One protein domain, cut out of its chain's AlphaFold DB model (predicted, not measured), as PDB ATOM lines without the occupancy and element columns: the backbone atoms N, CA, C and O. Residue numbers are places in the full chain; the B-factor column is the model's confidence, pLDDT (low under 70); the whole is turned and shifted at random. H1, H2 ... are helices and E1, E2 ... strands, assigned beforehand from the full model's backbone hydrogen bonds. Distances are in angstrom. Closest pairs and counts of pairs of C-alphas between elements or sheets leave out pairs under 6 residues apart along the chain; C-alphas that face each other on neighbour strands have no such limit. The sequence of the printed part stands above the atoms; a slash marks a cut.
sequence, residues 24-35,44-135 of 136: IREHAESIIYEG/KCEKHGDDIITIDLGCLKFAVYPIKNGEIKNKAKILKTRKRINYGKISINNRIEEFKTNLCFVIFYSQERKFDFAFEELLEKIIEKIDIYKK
ATOM      1  N   ILE A  24     -57.418 -16.697  -1.093       86.44
ATOM      2  CA  ILE A  24     -56.139 -16.186  -0.571       86.44
ATOM      3  C   ILE A  24     -55.521 -15.178  -1.544       86.44
ATOM      4  O   ILE A  24     -54.994 -14.162  -1.096       86.44
ATOM      5  N   ARG A  25     -55.585 -15.432  -2.858       82.50
ATOM      6  CA  ARG A  25     -55.078 -14.504  -3.880       82.50
ATOM      7  C   ARG A  25     -55.807 -13.163  -3.808       82.50
ATOM      8  O   ARG A  25     -55.152 -12.127  -3.784       82.50
ATOM      9  N   GLU A  26     -57.134 -13.183  -3.726       82.56
ATOM     10  CA  GLU A  26     -57.952 -11.967  -3.619       82.56
ATOM     11  C   GLU A  26     -57.620 -11.163  -2.351       82.56
ATOM     12  O   GLU A  26     -57.472  -9.939  -2.406       82.56
ATOM     13  N   HIS A  27     -57.415 -11.844  -1.220       81.81
ATOM     14  CA  HIS A  27     -56.976 -11.205   0.021       81.81
ATOM     15  C   HIS A  27     -55.537 -10.671  -0.059       81.81
ATOM     16  O   HIS A  27     -55.252  -9.570   0.411       81.81
ATOM     17  N   ALA A  28     -54.617 -11.411  -0.679       79.44
ATOM     18  CA  ALA A  28     -53.242 -10.965  -0.896       79.44
ATOM     19  C   ALA A  28     -53.194  -9.685  -1.745       79.44
ATOM     20  O   ALA A  28     -52.417  -8.775  -1.456       79.44
ATOM     21  N   GLU A  29     -54.067  -9.586  -2.751       71.50
ATOM     22  CA  GLU A  29     -54.259  -8.369  -3.533       71.50
ATOM     23  C   GLU A  29     -54.840  -7.235  -2.675       71.50
ATOM     24  O   GLU A  29     -54.362  -6.109  -2.782       71.50
ATOM     25  N   SER A  30     -55.816  -7.486  -1.790       72.00
ATOM     26  CA  SER A  30     -56.370  -6.431  -0.921       72.00
ATOM     27  C   SER A  30     -55.359  -5.876   0.085       72.00
ATOM     28  O   SER A  30     -55.378  -4.680   0.362       72.00
ATOM     29  N   ILE A  31     -54.439  -6.712   0.572       70.62
ATOM     30  CA  ILE A  31     -53.396  -6.347   1.545       70.62
ATOM     31  C   ILE A  31     -52.396  -5.312   0.993       70.62
ATOM     32  O   ILE A  31     -51.748  -4.604   1.766       70.62
ATOM     33  N   ILE A  32     -52.291  -5.178  -0.333       63.81
ATOM     34  CA  ILE A  32     -51.548  -4.091  -0.997       63.81
ATOM     35  C   ILE A  32     -52.150  -2.725  -0.666       63.81
ATOM     36  O   ILE A  32     -51.427  -1.735  -0.565       63.81
ATOM     37  N   TYR A  33     -53.474  -2.678  -0.527       58.50
ATOM     38  CA  TYR A  33     -54.262  -1.451  -0.468       58.50
ATOM     39  C   TYR A  33     -54.702  -1.079   0.948       58.50
ATOM     40  O   TYR A  33     -55.348  -0.044   1.112       58.50
ATOM     41  N   GLU A  34     -54.366  -1.872   1.971       54.72
ATOM     42  CA  GLU A  34     -54.583  -1.484   3.368       54.72
ATOM     43  C   GLU A  34     -53.718  -0.255   3.691       54.72
ATOM     44  O   GLU A  34     -52.530  -0.343   3.992       54.72
ATOM     45  N   GLY A  35     -54.338   0.917   3.521       48.66
ATOM     46  CA  GLY A  35     -53.727   2.243   3.604       48.66
ATOM     47  C   GLY A  35     -54.200   3.234   2.531       48.66
ATOM     48  O   GLY A  35     -53.959   4.431   2.682       48.66
ATOM     49  N   LYS A  44     -53.553  -0.889 -11.548       51.34
ATOM     50  CA  LYS A  44     -52.119  -0.802 -11.897       51.34
ATOM     51  C   LYS A  44     -51.307  -2.055 -11.556       51.34
ATOM     52  O   LYS A  44     -50.134  -2.128 -11.915       51.34
ATOM     53  N   CYS A  45     -51.898  -3.032 -10.868       52.53
ATOM     54  CA  CYS A  45     -51.237  -4.314 -10.643       52.53
ATOM     55  C   CYS A  45     -51.370  -5.179 -11.895       52.53
ATOM     56  O   CYS A  45     -52.460  -5.623 -12.257       52.53
ATOM     57  N   GLU A  46     -50.247  -5.422 -12.560       51.88
ATOM     58  CA  GLU A  46     -50.177  -6.440 -13.598       51.88
ATOM     59  C   GLU A  46     -50.128  -7.807 -12.919       51.88
ATOM     60  O   GLU A  46     -49.234  -8.092 -12.119       51.88
ATOM     61  N   LYS A  47     -51.094  -8.669 -13.242       52.91
ATOM     62  CA  LYS A  47     -51.037 -10.074 -12.847       52.91
ATOM     63  C   LYS A  47     -49.836 -10.697 -13.540       52.91
ATOM     64  O   LYS A  47     -49.822 -10.815 -14.763       52.91
ATOM     65  N   HIS A  48     -48.836 -11.084 -12.764       43.25
ATOM     66  CA  HIS A  48     -47.773 -11.922 -13.282       43.25
ATOM     67  C   HIS A  48     -48.100 -13.368 -12.936       43.25
ATOM     68  O   HIS A  48     -48.000 -13.764 -11.779       43.25
ATOM     69  N   GLY A  49     -48.555 -14.095 -13.957       43.62
ATOM     70  CA  GLY A  49     -48.782 -15.533 -13.926       43.62
ATOM     71  C   GLY A  49     -49.946 -15.989 -13.047       43.62
ATOM     72  O   GLY A  49     -50.358 -15.354 -12.078       43.62
ATOM     73  N   ASP A  50     -50.475 -17.155 -13.378       53.59
ATOM     74  CA  ASP A  50     -51.259 -17.979 -12.456       53.59
ATOM     75  C   ASP A  50     -50.345 -18.788 -11.511       53.59
ATOM     76  O   ASP A  50     -50.776 -19.738 -10.860       53.59
ATOM     77  N   ASP A  51     -49.072 -18.397 -11.411       72.75
ATOM     78  CA  ASP A  51     -47.991 -19.213 -10.876       72.75
ATOM     79  C   ASP A  51     -47.824 -18.984  -9.374       72.75
ATOM     80  O   ASP A  51     -46.878 -18.358  -8.894       72.75
ATOM     81  N   ILE A  52     -48.780 -19.503  -8.608       87.62
ATOM     82  CA  ILE A  52     -48.555 -19.747  -7.186       87.62
ATOM     83  C   ILE A  52     -47.407 -20.749  -7.077       87.62
ATOM     84  O   ILE A  52     -47.497 -21.868  -7.583       87.62
ATOM     85  N   ILE A  53     -46.338 -20.365  -6.388       91.56
ATOM     86  CA  ILE A  53     -45.172 -21.231  -6.233       91.56
ATOM     87  C   ILE A  53     -45.337 -22.043  -4.953       91.56
ATOM     88  O   ILE A  53     -45.430 -21.492  -3.858       91.56
ATOM     89  N   THR A  54     -45.355 -23.365  -5.074       92.69
ATOM     90  CA  THR A  54     -45.419 -24.280  -3.930       92.69
ATOM     91  C   THR A  54     -44.019 -24.713  -3.509       92.69
ATOM     92  O   THR A  54     -43.284 -25.267  -4.327       92.69
ATOM     93  N   ILE A  55     -43.661 -24.512  -2.240       93.75
ATOM     94  CA  ILE A  55     -42.347 -24.857  -1.686       93.75
ATOM     95  C   ILE A  55     -42.492 -25.913  -0.590       93.75
ATOM     96  O   ILE A  55     -43.244 -25.735   0.369       93.75
ATOM     97  N   ASP A  56     -41.742 -27.005  -0.730       92.38
ATOM     98  CA  ASP A  56     -41.628 -28.077   0.260       92.38
ATOM     99  C   ASP A  56     -40.162 -28.218   0.693       92.38
ATOM    100  O   ASP A  56     -39.325 -28.711  -0.061       92.38
ATOM    101  N   LEU A  57     -39.850 -27.772   1.912       91.75
ATOM    102  CA  LEU A  57     -38.527 -27.918   2.535       91.75
ATOM    103  C   LEU A  57     -38.441 -29.184   3.412       91.75
ATOM    104  O   LEU A  57     -37.561 -29.297   4.269       91.75
ATOM    105  N   GLY A  58     -39.398 -30.109   3.288       89.12
ATOM    106  CA  GLY A  58     -39.545 -31.315   4.107       89.12
ATOM    107  C   GLY A  58     -40.111 -31.036   5.503       89.12
ATOM    108  O   GLY A  58     -41.083 -31.665   5.919       89.12
ATOM    109  N   CYS A  59     -39.536 -30.072   6.226       90.94
ATOM    110  CA  CYS A  59     -39.984 -29.667   7.565       90.94
ATOM    111  C   CYS A  59     -40.981 -28.497   7.567       90.94
ATOM    112  O   CYS A  59     -41.624 -28.240   8.584       90.94
ATOM    113  N   LEU A  60     -41.115 -27.802   6.436       94.50
ATOM    114  CA  LEU A  60     -41.999 -26.660   6.248       94.50
ATOM    115  C   LEU A  60     -42.540 -26.687   4.817       94.50
ATOM    116  O   LEU A  60     -41.769 -26.827   3.868       94.50
ATOM    117  N   LYS A  61     -43.859 -26.524   4.668       94.88
ATOM    118  CA  LYS A  61     -44.526 -26.379   3.369       94.88
ATOM    119  C   LYS A  61     -45.240 -25.042   3.317       94.88
ATOM    120  O   LYS A  61     -45.996 -24.730   4.237       94.88
ATOM    121  N   PHE A  62     -45.058 -24.277   2.252       95.88
ATOM    122  CA  PHE A  62     -45.725 -22.988   2.078       95.88
ATOM    123  C   PHE A  62     -45.939 -22.658   0.603       95.88
ATOM    124  O   PHE A  62     -45.286 -23.221  -0.275       95.88
ATOM    125  N   ALA A  63     -46.875 -21.752   0.342       94.50
ATOM    126  CA  ALA A  63     -47.094 -21.175  -0.978       94.50
ATOM    127  C   ALA A  63     -46.496 -19.765  -1.055       94.50
ATOM    128  O   ALA A  63     -46.448 -19.052  -0.051       94.50
ATOM    129  N   VAL A  64     -46.073 -19.344  -2.242       93.75
ATOM    130  CA  VAL A  64     -45.622 -17.980  -2.516       93.75
ATOM    131  C   VAL A  64     -46.500 -17.367  -3.594       93.75
ATOM    132  O   VAL A  64     -46.693 -17.949  -4.660       93.75
ATOM    133  N   TYR A  65     -47.024 -16.183  -3.294       90.94
ATOM    134  CA  TYR A  65     -47.861 -15.390  -4.181       90.94
ATOM    135  C   TYR A  65     -47.061 -14.192  -4.700       90.94
ATOM    136  O   TYR A  65     -46.880 -13.218  -3.962       90.94
ATOM    137  N   PRO A  66     -46.560 -14.245  -5.943       89.19
ATOM    138  CA  PRO A  66     -45.937 -13.095  -6.580       89.19
ATOM    139  C   PRO A  66     -46.999 -12.052  -6.947       89.19
ATOM    140  O   PRO A  66     -47.967 -12.361  -7.639       89.19
ATOM    141  N   ILE A  67     -46.803 -10.798  -6.538       85.06
ATOM    142  CA  ILE A  67     -47.635  -9.680  -6.985       85.06
ATOM    143  C   ILE A  67     -46.760  -8.530  -7.483       85.06
ATOM    144  O   ILE A  67     -46.030  -7.886  -6.726       85.06
ATOM    145  N   LYS A  68     -46.860  -8.252  -8.786       83.50
ATOM    146  CA  LYS A  68     -46.145  -7.150  -9.420       83.50
ATOM    147  C   LYS A  68     -46.906  -5.845  -9.200       83.50
ATOM    148  O   LYS A  68     -48.043  -5.689  -9.643       83.50
ATOM    149  N   ASN A  69     -46.251  -4.882  -8.566       77.19
ATOM    150  CA  ASN A  69     -46.747  -3.521  -8.428       77.19
ATOM    151  C   ASN A  69     -45.594  -2.535  -8.661       77.19
ATOM    152  O   ASN A  69     -44.650  -2.461  -7.876       77.19
ATOM    153  N   GLY A  70     -45.682  -1.769  -9.753       69.62
ATOM    154  CA  GLY A  70     -44.629  -0.848 -10.191       69.62
ATOM    155  C   GLY A  70     -44.315   0.289  -9.211       69.62
ATOM    156  O   GLY A  70     -43.257   0.904  -9.329       69.62
ATOM    157  N   GLU A  71     -45.192   0.551  -8.241       70.56
ATOM    158  CA  GLU A  71     -45.077   1.661  -7.289       70.56
ATOM    159  C   GLU A  71     -44.583   1.219  -5.897       70.56
ATOM    160  O   GLU A  71     -44.368   2.061  -5.024       70.56
ATOM    161  N   ILE A  72     -44.366  -0.085  -5.675       71.06
ATOM    162  CA  ILE A  72     -44.059  -0.651  -4.353       71.06
ATOM    163  C   ILE A  72     -42.619  -1.181  -4.293       71.06
ATOM    164  O   ILE A  72     -42.101  -1.782  -5.237       71.06
ATOM    165  N   LYS A  73     -41.945  -0.932  -3.162       79.12
ATOM    166  CA  LYS A  73     -40.638  -1.533  -2.844       79.12
ATOM    167  C   LYS A  73     -40.789  -3.035  -2.604       79.12
ATOM    168  O   LYS A  73     -41.848  -3.486  -2.196       79.12
ATOM    169  N   ASN A  74     -39.716  -3.800  -2.800       85.25
ATOM    170  CA  ASN A  74     -39.748  -5.239  -2.550       85.25
ATOM    171  C   ASN A  74     -40.139  -5.524  -1.093       85.25
ATOM    172  O   ASN A  74     -39.399  -5.179  -0.170       85.25
ATOM    173  N   LYS A  75     -41.299  -6.152  -0.892       89.19
ATOM    174  CA  LYS A  75     -41.834  -6.464   0.434       89.19
ATOM    175  C   LYS A  75     -42.446  -7.854   0.435       89.19
ATOM    176  O   LYS A  75     -43.074  -8.243  -0.544       89.19
ATOM    177  N   ALA A  76     -42.289  -8.583   1.528       91.56
ATOM    178  CA  ALA A  76     -42.970  -9.841   1.767       91.56
ATOM    179  C   ALA A  76     -43.894  -9.731   2.984       91.56
ATOM    180  O   ALA A  76     -43.555  -9.062   3.958       91.56
ATOM    181  N   LYS A  77     -45.053 -10.389   2.927       92.19
ATOM    182  CA  LYS A  77     -45.999 -10.518   4.049       92.19
ATOM    183  C   LYS A  77     -46.352 -11.977   4.293       92.19
ATOM    184  O   LYS A  77     -46.361 -12.771   3.348       92.19
ATOM    185  N   ILE A  78     -46.680 -12.310   5.538       94.31
ATOM    186  CA  ILE A  78     -47.040 -13.667   5.949       94.31
ATOM    187  C   ILE A  78     -48.557 -13.781   6.063       94.31
ATOM    188  O   ILE A  78     -49.188 -13.093   6.863       94.31
ATOM    189  N   LEU A  79     -49.142 -14.693   5.294       93.19
ATOM    190  CA  LEU A  79     -50.544 -15.069   5.405       93.19
ATOM    191  C   LEU A  79     -50.671 -16.450   6.025       93.19
ATOM    192  O   LEU A  79     -49.963 -17.391   5.650       93.19
ATOM    193  N   LYS A  80     -51.636 -16.591   6.930       94.56
ATOM    194  CA  LYS A  80     -51.978 -17.878   7.520       94.56
ATOM    195  C   LYS A  80     -53.469 -18.133   7.433       94.56
ATOM    196  O   LYS A  80     -54.268 -17.287   7.811       94.56
ATOM    197  N   THR A  81     -53.850 -19.314   6.972       94.12
ATOM    198  CA  THR A  81     -55.248 -19.741   6.948       94.12
ATOM    199  C   THR A  81     -55.576 -20.671   8.108       94.12
ATOM    200  O   THR A  81     -54.719 -21.367   8.670       94.12
ATOM    201  N   ARG A  82     -56.864 -20.724   8.453       93.06
ATOM    202  CA  ARG A  82     -57.372 -21.648   9.471       93.06
ATOM    203  C   ARG A  82     -57.223 -23.113   9.059       93.06
ATOM    204  O   ARG A  82     -56.859 -23.952   9.882       93.06
ATOM    205  N   LYS A  83     -57.523 -23.433   7.801       93.44
ATOM    206  CA  LYS A  83     -57.439 -24.787   7.234       93.44
ATOM    207  C   LYS A  83     -56.298 -24.850   6.225       93.44
ATOM    208  O   LYS A  83     -55.975 -23.855   5.589       93.44
ATOM    209  N   ARG A  84     -55.715 -26.036   6.026       94.94
ATOM    210  CA  ARG A  84     -54.763 -26.240   4.926       94.94
ATOM    211  C   ARG A  84     -55.498 -26.159   3.590       94.94
ATOM    212  O   ARG A  84     -56.434 -26.922   3.365       94.94
ATOM    213  N   ILE A  85     -55.039 -25.268   2.725       94.75
ATOM    214  CA  ILE A  85     -55.537 -25.082   1.369       94.75
ATOM    215  C   ILE A  85     -54.796 -26.021   0.427       94.75
ATOM    216  O   ILE A  85     -53.600 -26.261   0.590       94.75
ATOM    217  N   ASN A  86     -55.527 -26.583  -0.533       93.25
ATOM    218  CA  ASN A  86     -54.969 -27.421  -1.584       93.25
ATOM    219  C   ASN A  86     -54.502 -26.547  -2.754       93.25
ATOM    220  O   ASN A  86     -55.310 -25.836  -3.344       93.25
ATOM    221  N   TYR A  87     -53.220 -26.643  -3.092       90.94
ATOM    222  CA  TYR A  87     -52.576 -25.923  -4.196       90.94
ATOM    223  C   TYR A  87     -52.331 -26.810  -5.419       90.94
ATOM    224  O   TYR A  87     -51.555 -26.465  -6.304       90.94
ATOM    225  N   GLY A  88     -52.977 -27.972  -5.473       89.69
ATOM    226  CA  GLY A  88     -52.829 -28.931  -6.555       89.69
ATOM    227  C   GLY A  88     -51.925 -30.091  -6.162       89.69
ATOM    228  O   GLY A  88     -51.927 -30.548  -5.019       89.69
ATOM    229  N   LYS A  89     -51.198 -30.632  -7.137       88.25
ATOM    230  CA  LYS A  89     -50.409 -31.855  -6.971       88.25
ATOM    231  C   LYS A  89     -48.939 -31.586  -7.254       88.25
ATOM    232  O   LYS A  89     -48.623 -30.891  -8.212       88.25
ATOM    233  N   ILE A  90     -48.062 -32.199  -6.466       83.44
ATOM    234  CA  ILE A  90     -46.612 -32.186  -6.679       83.44
ATOM    235  C   ILE A  90     -46.088 -33.613  -6.823       83.44
ATOM    236  O   ILE A  90     -46.657 -34.554  -6.271       83.44
ATOM    237  N   SER A  91     -45.009 -33.776  -7.588       81.06
ATOM    238  CA  SER A  91     -44.325 -35.060  -7.741       81.06
ATOM    239  C   SER A  91     -43.079 -35.080  -6.864       81.06
ATOM    240  O   SER A  91     -42.137 -34.333  -7.117       81.06
ATOM    241  N   ILE A  92     -43.059 -35.949  -5.854       77.50
ATOM    242  CA  ILE A  92     -41.903 -36.184  -4.982       77.50
ATOM    243  C   ILE A  92     -41.492 -37.642  -5.145       77.50
ATOM    244  O   ILE A  92     -42.293 -38.540  -4.901       77.50
ATOM    245  N   ASN A  93     -40.247 -37.908  -5.550       79.69
ATOM    246  CA  ASN A  93     -39.722 -39.274  -5.694       79.69
ATOM    247  C   ASN A  93     -40.655 -40.207  -6.505       79.69
ATOM    248  O   ASN A  93     -40.925 -41.337  -6.098       79.69
ATOM    249  N   ASN A  94     -41.181 -39.717  -7.636       83.94
ATOM    250  CA  ASN A  94     -42.154 -40.400  -8.507       83.94
ATOM    251  C   ASN A  94     -43.518 -40.718  -7.861       83.94
ATOM    252  O   ASN A  94     -44.295 -41.499  -8.415       83.94
ATOM    253  N   ARG A  95     -43.840 -40.117  -6.711       85.38
ATOM    254  CA  ARG A  95     -45.173 -40.152  -6.102       85.38
ATOM    255  C   ARG A  95     -45.860 -38.814  -6.298       85.38
ATOM    256  O   ARG A  95     -45.276 -37.768  -6.039       85.38
ATOM    257  N   ILE A  96     -47.108 -38.868  -6.747       87.88
ATOM    258  CA  ILE A  96     -47.960 -37.691  -6.878       87.88
ATOM    259  C   ILE A  96     -48.694 -37.499  -5.555       87.88
ATOM    260  O   ILE A  96     -49.486 -38.353  -5.156       87.88
ATOM    261  N   GLU A  97     -48.450 -36.373  -4.899       88.62
ATOM    262  CA  GLU A  97     -49.073 -36.007  -3.628       88.62
ATOM    263  C   GLU A  97     -49.836 -34.689  -3.765       88.62
ATOM    264  O   GLU A  97     -49.481 -33.831  -4.574       88.62
ATOM    265  N   GLU A  98     -50.898 -34.515  -2.979       91.62
ATOM    266  CA  GLU A  98     -51.575 -33.221  -2.883       91.62
ATOM    267  C   GLU A  98     -50.712 -32.238  -2.087       91.62
ATOM    268  O   GLU A  98     -50.305 -32.522  -0.956       91.62
ATOM    269  N   PHE A  99     -50.480 -31.052  -2.641       92.88
ATOM    270  CA  PHE A  99     -49.807 -29.984  -1.923       92.88
ATOM    271  C   PHE A  99     -50.819 -29.234  -1.065       92.88
ATOM    272  O   PHE A  99     -51.630 -28.455  -1.568       92.88
ATOM    273  N   LYS A 100     -50.771 -29.463   0.249       94.44
ATOM    274  CA  LYS A 100     -51.641 -28.786   1.213       94.44
ATOM    275  C   LYS A 100     -50.831 -28.025   2.248       94.44
ATOM    276  O   LYS A 100     -50.060 -28.627   2.994       94.44
ATOM    277  N   THR A 101     -51.072 -26.724   2.356       95.56
ATOM    278  CA  THR A 101     -50.483 -25.866   3.392       95.56
ATOM    279  C   THR A 101     -51.472 -24.798   3.841       95.56
ATOM    280  O   THR A 101     -52.414 -24.474   3.124       95.56
ATOM    281  N   ASN A 102     -51.289 -24.283   5.050       95.69
ATOM    282  CA  ASN A 102     -52.005 -23.114   5.550       95.69
ATOM    283  C   ASN A 102     -51.093 -21.891   5.726       95.69
ATOM    284  O   ASN A 102     -51.513 -20.918   6.344       95.69
ATOM    285  N   LEU A 103     -49.850 -21.955   5.245       96.62
ATOM    286  CA  LEU A 103     -48.874 -20.875   5.322       96.62
ATOM    287  C   LEU A 103     -48.563 -20.369   3.917       96.62
ATOM    288  O   LEU A 103     -48.226 -21.155   3.028       96.62
ATOM    289  N   CYS A 104     -48.648 -19.056   3.735       94.50
ATOM    290  CA  CYS A 104     -48.328 -18.406   2.476       94.50
ATOM    291  C   CYS A 104     -47.470 -17.168   2.710       94.50
ATOM    292  O   CYS A 104     -47.629 -16.470   3.710       94.50
ATOM    293  N   PHE A 105     -46.615 -16.863   1.746       94.25
ATOM    294  CA  PHE A 105     -45.880 -15.611   1.685       94.25
ATOM    295  C   PHE A 105     -46.304 -14.849   0.437       94.25
ATOM    296  O   PHE A 105     -46.351 -15.410  -0.656       94.25
ATOM    297  N   VAL A 106     -46.617 -13.571   0.584       91.88
ATOM    298  CA  VAL A 106     -46.946 -12.698  -0.546       91.88
ATOM    299  C   VAL A 106     -45.734 -11.835  -0.825       91.88
ATOM    300  O   VAL A 106     -45.320 -11.114   0.076       91.88
ATOM    301  N   ILE A 107     -45.170 -11.905  -2.031       90.88
ATOM    302  CA  ILE A 107     -44.032 -11.076  -2.445       90.88
ATOM    303  C   ILE A 107     -44.534  -9.975  -3.371       90.88
ATOM    304  O   ILE A 107     -44.978 -10.244  -4.485       90.88
ATOM    305  N   PHE A 108     -44.388  -8.731  -2.935       87.06
ATOM    306  CA  PHE A 108     -44.599  -7.538  -3.741       87.06
ATOM    307  C   PHE A 108     -43.287  -7.124  -4.396       87.06
ATOM    308  O   PHE A 108     -42.262  -7.032  -3.718       87.06
ATOM    309  N   TYR A 109     -43.307  -6.852  -5.700       85.62
ATOM    310  CA  TYR A 109     -42.111  -6.449  -6.444       85.62
ATOM    311  C   TYR A 109     -42.443  -5.514  -7.610       85.62
ATOM    312  O   TYR A 109     -43.532  -5.561  -8.177       85.62
ATOM    313  N   SER A 110     -41.483  -4.677  -8.012       82.44
ATOM    314  CA  SER A 110     -41.726  -3.657  -9.045       82.44
ATOM    315  C   SER A 110     -41.390  -4.099 -10.477       82.44
ATOM    316  O   SER A 110     -41.891  -3.518 -11.434       82.44
ATOM    317  N   GLN A 111     -40.494  -5.076 -10.653       81.12
ATOM    318  CA  GLN A 111     -40.008  -5.567 -11.956       81.12
ATOM    319  C   GLN A 111     -39.636  -7.052 -11.853       81.12
ATOM    320  O   GLN A 111     -39.182  -7.471 -10.796       81.12
ATOM    321  N   GLU A 112     -39.745  -7.821 -12.938       76.00
ATOM    322  CA  GLU A 112     -39.521  -9.284 -12.936       76.00
ATOM    323  C   GLU A 112     -38.178  -9.696 -12.329       76.00
ATOM    324  O   GLU A 112     -38.151 -10.465 -11.381       76.00
ATOM    325  N   ARG A 113     -37.063  -9.085 -12.754       81.00
ATOM    326  CA  ARG A 113     -35.739  -9.382 -12.172       81.00
ATOM    327  C   ARG A 113     -35.681  -9.173 -10.658       81.00
ATOM    328  O   ARG A 113     -34.851  -9.770  -9.992       81.00
ATOM    329  N   LYS A 114     -36.525  -8.295 -10.108       83.38
ATOM    330  CA  LYS A 114     -36.595  -8.051  -8.665       83.38
ATOM    331  C   LYS A 114     -37.395  -9.117  -7.924       83.38
ATOM    332  O   LYS A 114     -37.180  -9.239  -6.722       83.38
ATOM    333  N   PHE A 115     -38.285  -9.843  -8.603       87.81
ATOM    334  CA  PHE A 115     -38.967 -10.990  -8.017       87.81
ATOM    335  C   PHE A 115     -37.956 -12.075  -7.662       87.81
ATOM    336  O   PHE A 115     -37.933 -12.480  -6.510       87.81
ATOM    337  N   ASP A 116     -37.080 -12.461  -8.594       88.50
ATOM    338  CA  ASP A 116     -36.093 -13.524  -8.357       88.50
ATOM    339  C   ASP A 116     -35.212 -13.206  -7.139       88.50
ATOM    340  O   ASP A 116     -35.114 -14.009  -6.215       88.50
ATOM    341  N   PHE A 117     -34.677 -11.980  -7.060       89.00
ATOM    342  CA  PHE A 117     -33.895 -11.541  -5.898       89.00
ATOM    343  C   PHE A 117     -34.708 -11.521  -4.596       89.00
ATOM    344  O   PHE A 117     -34.210 -11.931  -3.552       89.00
ATOM    345  N   ALA A 118     -35.955 -11.040  -4.636       90.44
ATOM    346  CA  ALA A 118     -36.836 -11.033  -3.469       90.44
ATOM    347  C   ALA A 118     -37.202 -12.456  -3.023       90.44
ATOM    348  O   ALA A 118     -37.298 -12.732  -1.833       90.44
ATOM    349  N   PHE A 119     -37.399 -13.365  -3.968       92.44
ATOM    350  CA  PHE A 119     -37.717 -14.756  -3.709       92.44
ATOM    351  C   PHE A 119     -36.529 -15.490  -3.079       92.44
ATOM    352  O   PHE A 119     -36.702 -16.140  -2.050       92.44
ATOM    353  N   GLU A 120     -35.319 -15.321  -3.620       93.12
ATOM    354  CA  GLU A 120     -34.086 -15.850  -3.021       93.12
ATOM    355  C   GLU A 120     -33.872 -15.308  -1.601       93.12
ATOM    356  O   GLU A 120     -33.655 -16.084  -0.668       93.12
ATOM    357  N   GLU A 121     -34.009 -13.992  -1.401       93.94
ATOM    358  CA  GLU A 121     -33.838 -13.371  -0.081       93.94
ATOM    359  C   GLU A 121     -34.909 -13.844   0.922       93.94
ATOM    360  O   GLU A 121     -34.611 -14.044   2.103       93.94
ATOM    361  N   LEU A 122     -36.151 -14.072   0.472       95.12
ATOM    362  CA  LEU A 122     -37.201 -14.668   1.299       95.12
ATOM    363  C   LEU A 122     -36.821 -16.089   1.733       95.12
ATOM    364  O   LEU A 122     -36.955 -16.418   2.912       95.12
ATOM    365  N   LEU A 123     -36.354 -16.926   0.801       95.62
ATOM    366  CA  LEU A 123     -35.944 -18.297   1.106       95.62
ATOM    367  C   LEU A 123     -34.791 -18.325   2.113       95.62
ATOM    368  O   LEU A 123     -34.863 -19.088   3.075       95.62
ATOM    369  N   GLU A 124     -33.777 -17.472   1.944       94.75
ATOM    370  CA  GLU A 124     -32.678 -17.342   2.907       94.75
ATOM    371  C   GLU A 124     -33.203 -17.001   4.310       94.75
ATOM    372  O   GLU A 124     -32.914 -17.726   5.263       94.75
ATOM    373  N   LYS A 125     -34.057 -15.973   4.439       94.00
ATOM    374  CA  LYS A 125     -34.653 -15.574   5.731       94.00
ATOM    375  C   LYS A 125     -35.491 -16.695   6.360       94.00
ATOM    376  O   LYS A 125     -35.461 -16.872   7.581       94.00
ATOM    377  N   ILE A 126     -36.250 -17.444   5.554       95.25
ATOM    378  CA  ILE A 126     -37.055 -18.579   6.030       95.25
ATOM    379  C   ILE A 126     -36.154 -19.703   6.537       95.25
ATOM    380  O   ILE A 126     -36.428 -20.256   7.599       95.25
ATOM    381  N   ILE A 127     -35.088 -20.035   5.808       95.00
ATOM    382  CA  ILE A 127     -34.154 -21.103   6.182       95.00
ATOM    383  C   ILE A 127     -33.378 -20.723   7.451       95.00
ATOM    384  O   ILE A 127     -33.287 -21.537   8.369       95.00
ATOM    385  N   GLU A 128     -32.889 -19.485   7.554       94.94
ATOM    386  CA  GLU A 128     -32.188 -18.980   8.747       94.94
ATOM    387  C   GLU A 128     -33.050 -19.064  10.014       94.94
ATOM    388  O   GLU A 128     -32.550 -19.370  11.098       94.94
ATOM    389  N   LYS A 129     -34.358 -18.821   9.883       94.25
ATOM    390  CA  LYS A 129     -35.329 -18.840  10.986       94.25
ATOM    391  C   LYS A 129     -36.312 -20.012  10.884       94.25
ATOM    392  O   LYS A 129     -37.446 -19.915  11.363       94.25
ATOM    393  N   ILE A 130     -35.898 -21.140  10.298       94.38
ATOM    394  CA  ILE A 130     -36.808 -22.253   9.972       94.38
ATOM    395  C   ILE A 130     -37.533 -22.805  11.205       94.38
ATOM    396  O   ILE A 130     -38.707 -23.171  11.142       94.38
ATOM    397  N   ASP A 131     -36.868 -22.789  12.361       94.25
ATOM    398  CA  ASP A 131     -37.428 -23.239  13.634       94.25
ATOM    399  C   ASP A 131     -38.576 -22.371  14.157       94.25
ATOM    400  O   ASP A 131     -39.379 -22.848  14.966       94.25
ATOM    401  N   ILE A 132     -38.655 -21.116  13.715       93.50
ATOM    402  CA  ILE A 132     -39.755 -20.197  14.011       93.50
ATOM    403  C   ILE A 132     -40.902 -20.488  13.047       93.50
ATOM    404  O   ILE A 132     -42.012 -20.782  13.487       93.50
ATOM    405  N   TYR A 133     -40.624 -20.503  11.741       91.81
ATOM    406  CA  TYR A 133     -41.659 -20.678  10.720       91.81
ATOM    407  C   TYR A 133     -42.318 -22.060  10.743       91.81
ATOM    408  O   TYR A 133     -43.513 -22.159  10.488       91.81
ATOM    409  N   LYS A 134     -41.602 -23.123  11.139       91.38
ATOM    410  CA  LYS A 134     -42.192 -24.466  11.312       91.38
ATOM    411  C   LYS A 134     -43.209 -24.564  12.450       91.38
ATOM    412  O   LYS A 134     -43.947 -25.543  12.518       91.38
ATOM    413  N   LYS A 135     -43.201 -23.605  13.383       90.75
ATOM    414  CA  LYS A 135     -44.148 -23.545  14.508       90.75
ATOM    415  C   LYS A 135     -45.408 -22.759  14.168       90.75
ATOM    416  O   LYS A 135     -46.338 -22.789  14.969       90.75
TER     417      LYS A 135
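Overview. This is residues 24 to 35 and 44 to 135 of the 136 residues of an uncharacterized protein of Leptotrichia sp. OH3620_COT-345 (UniProt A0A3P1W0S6). A twisted sheet of four strands forms the core, with the long helix H2 crossing one face and the short helix H1 covering part of the other. Much of the sheet is one long hairpin, E3 and E4, which bends sharply partway along both strands; the little helix H3 follows H2. The printed part has 104 residues, with named elements in the order H1, E1, E2, E3, E4, H2, H3; the sheet runs E1, E2, E4, E3 and is mixed, and the class is mixed, helices and strands. It is compact, with a radius of gyration of the C-alphas of 14.0 A and spans of 41 by 27 by 27 A.

Along the chain. Find C-alpha 24 at (-56.139, -16.186, -0.571); from there H1 runs to residue 31. Past the cut, look for E1 at residues 53 to 56 and E2 at residues 61 to 68, 23.2 A long. E3, residues 75 to 92, spans 30.2 A and bends by 107 degrees at residue 82. E4, residues 95 to 109, spans 33.8 A, bends by 79 degrees at residue 102 and ends at C-alpha 109, (-42.111, -6.449, -6.444). H2, residues 112 to 128, is 24.9 A long, and H3, residues 130 to 133, ends at C-alpha 133, (-41.659, -20.678, 10.720).

Arrangement. Begin with the sheet, whose edge strands are E1 and E3. E1 and E2 are an antiparallel hairpin, with N 55 and O 62 2.9 A apart, within hydrogen-bond range. E2 and E4 are parallel, with N 65 and O 105 at 2.8 A. E4 and E3 are an antiparallel hairpin, with N 79 and O 104 at 2.8 A and, past the bends, N 97 and O 90 at 2.9 A. These are three layers, helices on both faces of a sheet. H1 is on one face at a height over the sheet of 8.1 A, along the strands and only just over E4, with 3 of its C-alphas falling on that strand; its closest C-alpha pair with E4 is Ala 28 and Val 106, 6.5 A. On the opposite face H2, at a height of 8.5 A, lies over E2 and E4 and runs across the strands, at 68 degrees to E4 on the local plane; the closest C-alphas of H2 and E4 are those of Phe 115 and Tyr 109, 5.7 A apart. H3 is not on the sheet; it is close to H2 but not clearly touching, the closest C-alphas being those of Ile 126 and Tyr 133, 6.9 A apart. H1 and H2 are apart. In H1 every O i to N i+4 pair is within hydrogen-bond range, in H2 11 of 13, and H3 is too short for such a pair.

Size, cuts and confidence. Look for the two C-alphas farthest apart at Gly 35 and Asn 94, 45.8 A. Residues 36 to 43 are not printed, and C-alphas 35 and 44 are 15.9 A apart across this cut. Of the links that are printed whole, none is long. The model's pLDDT averages 84.6 over the printed part and is under 70 at residues 32 to 35, 44 to 50 and 70.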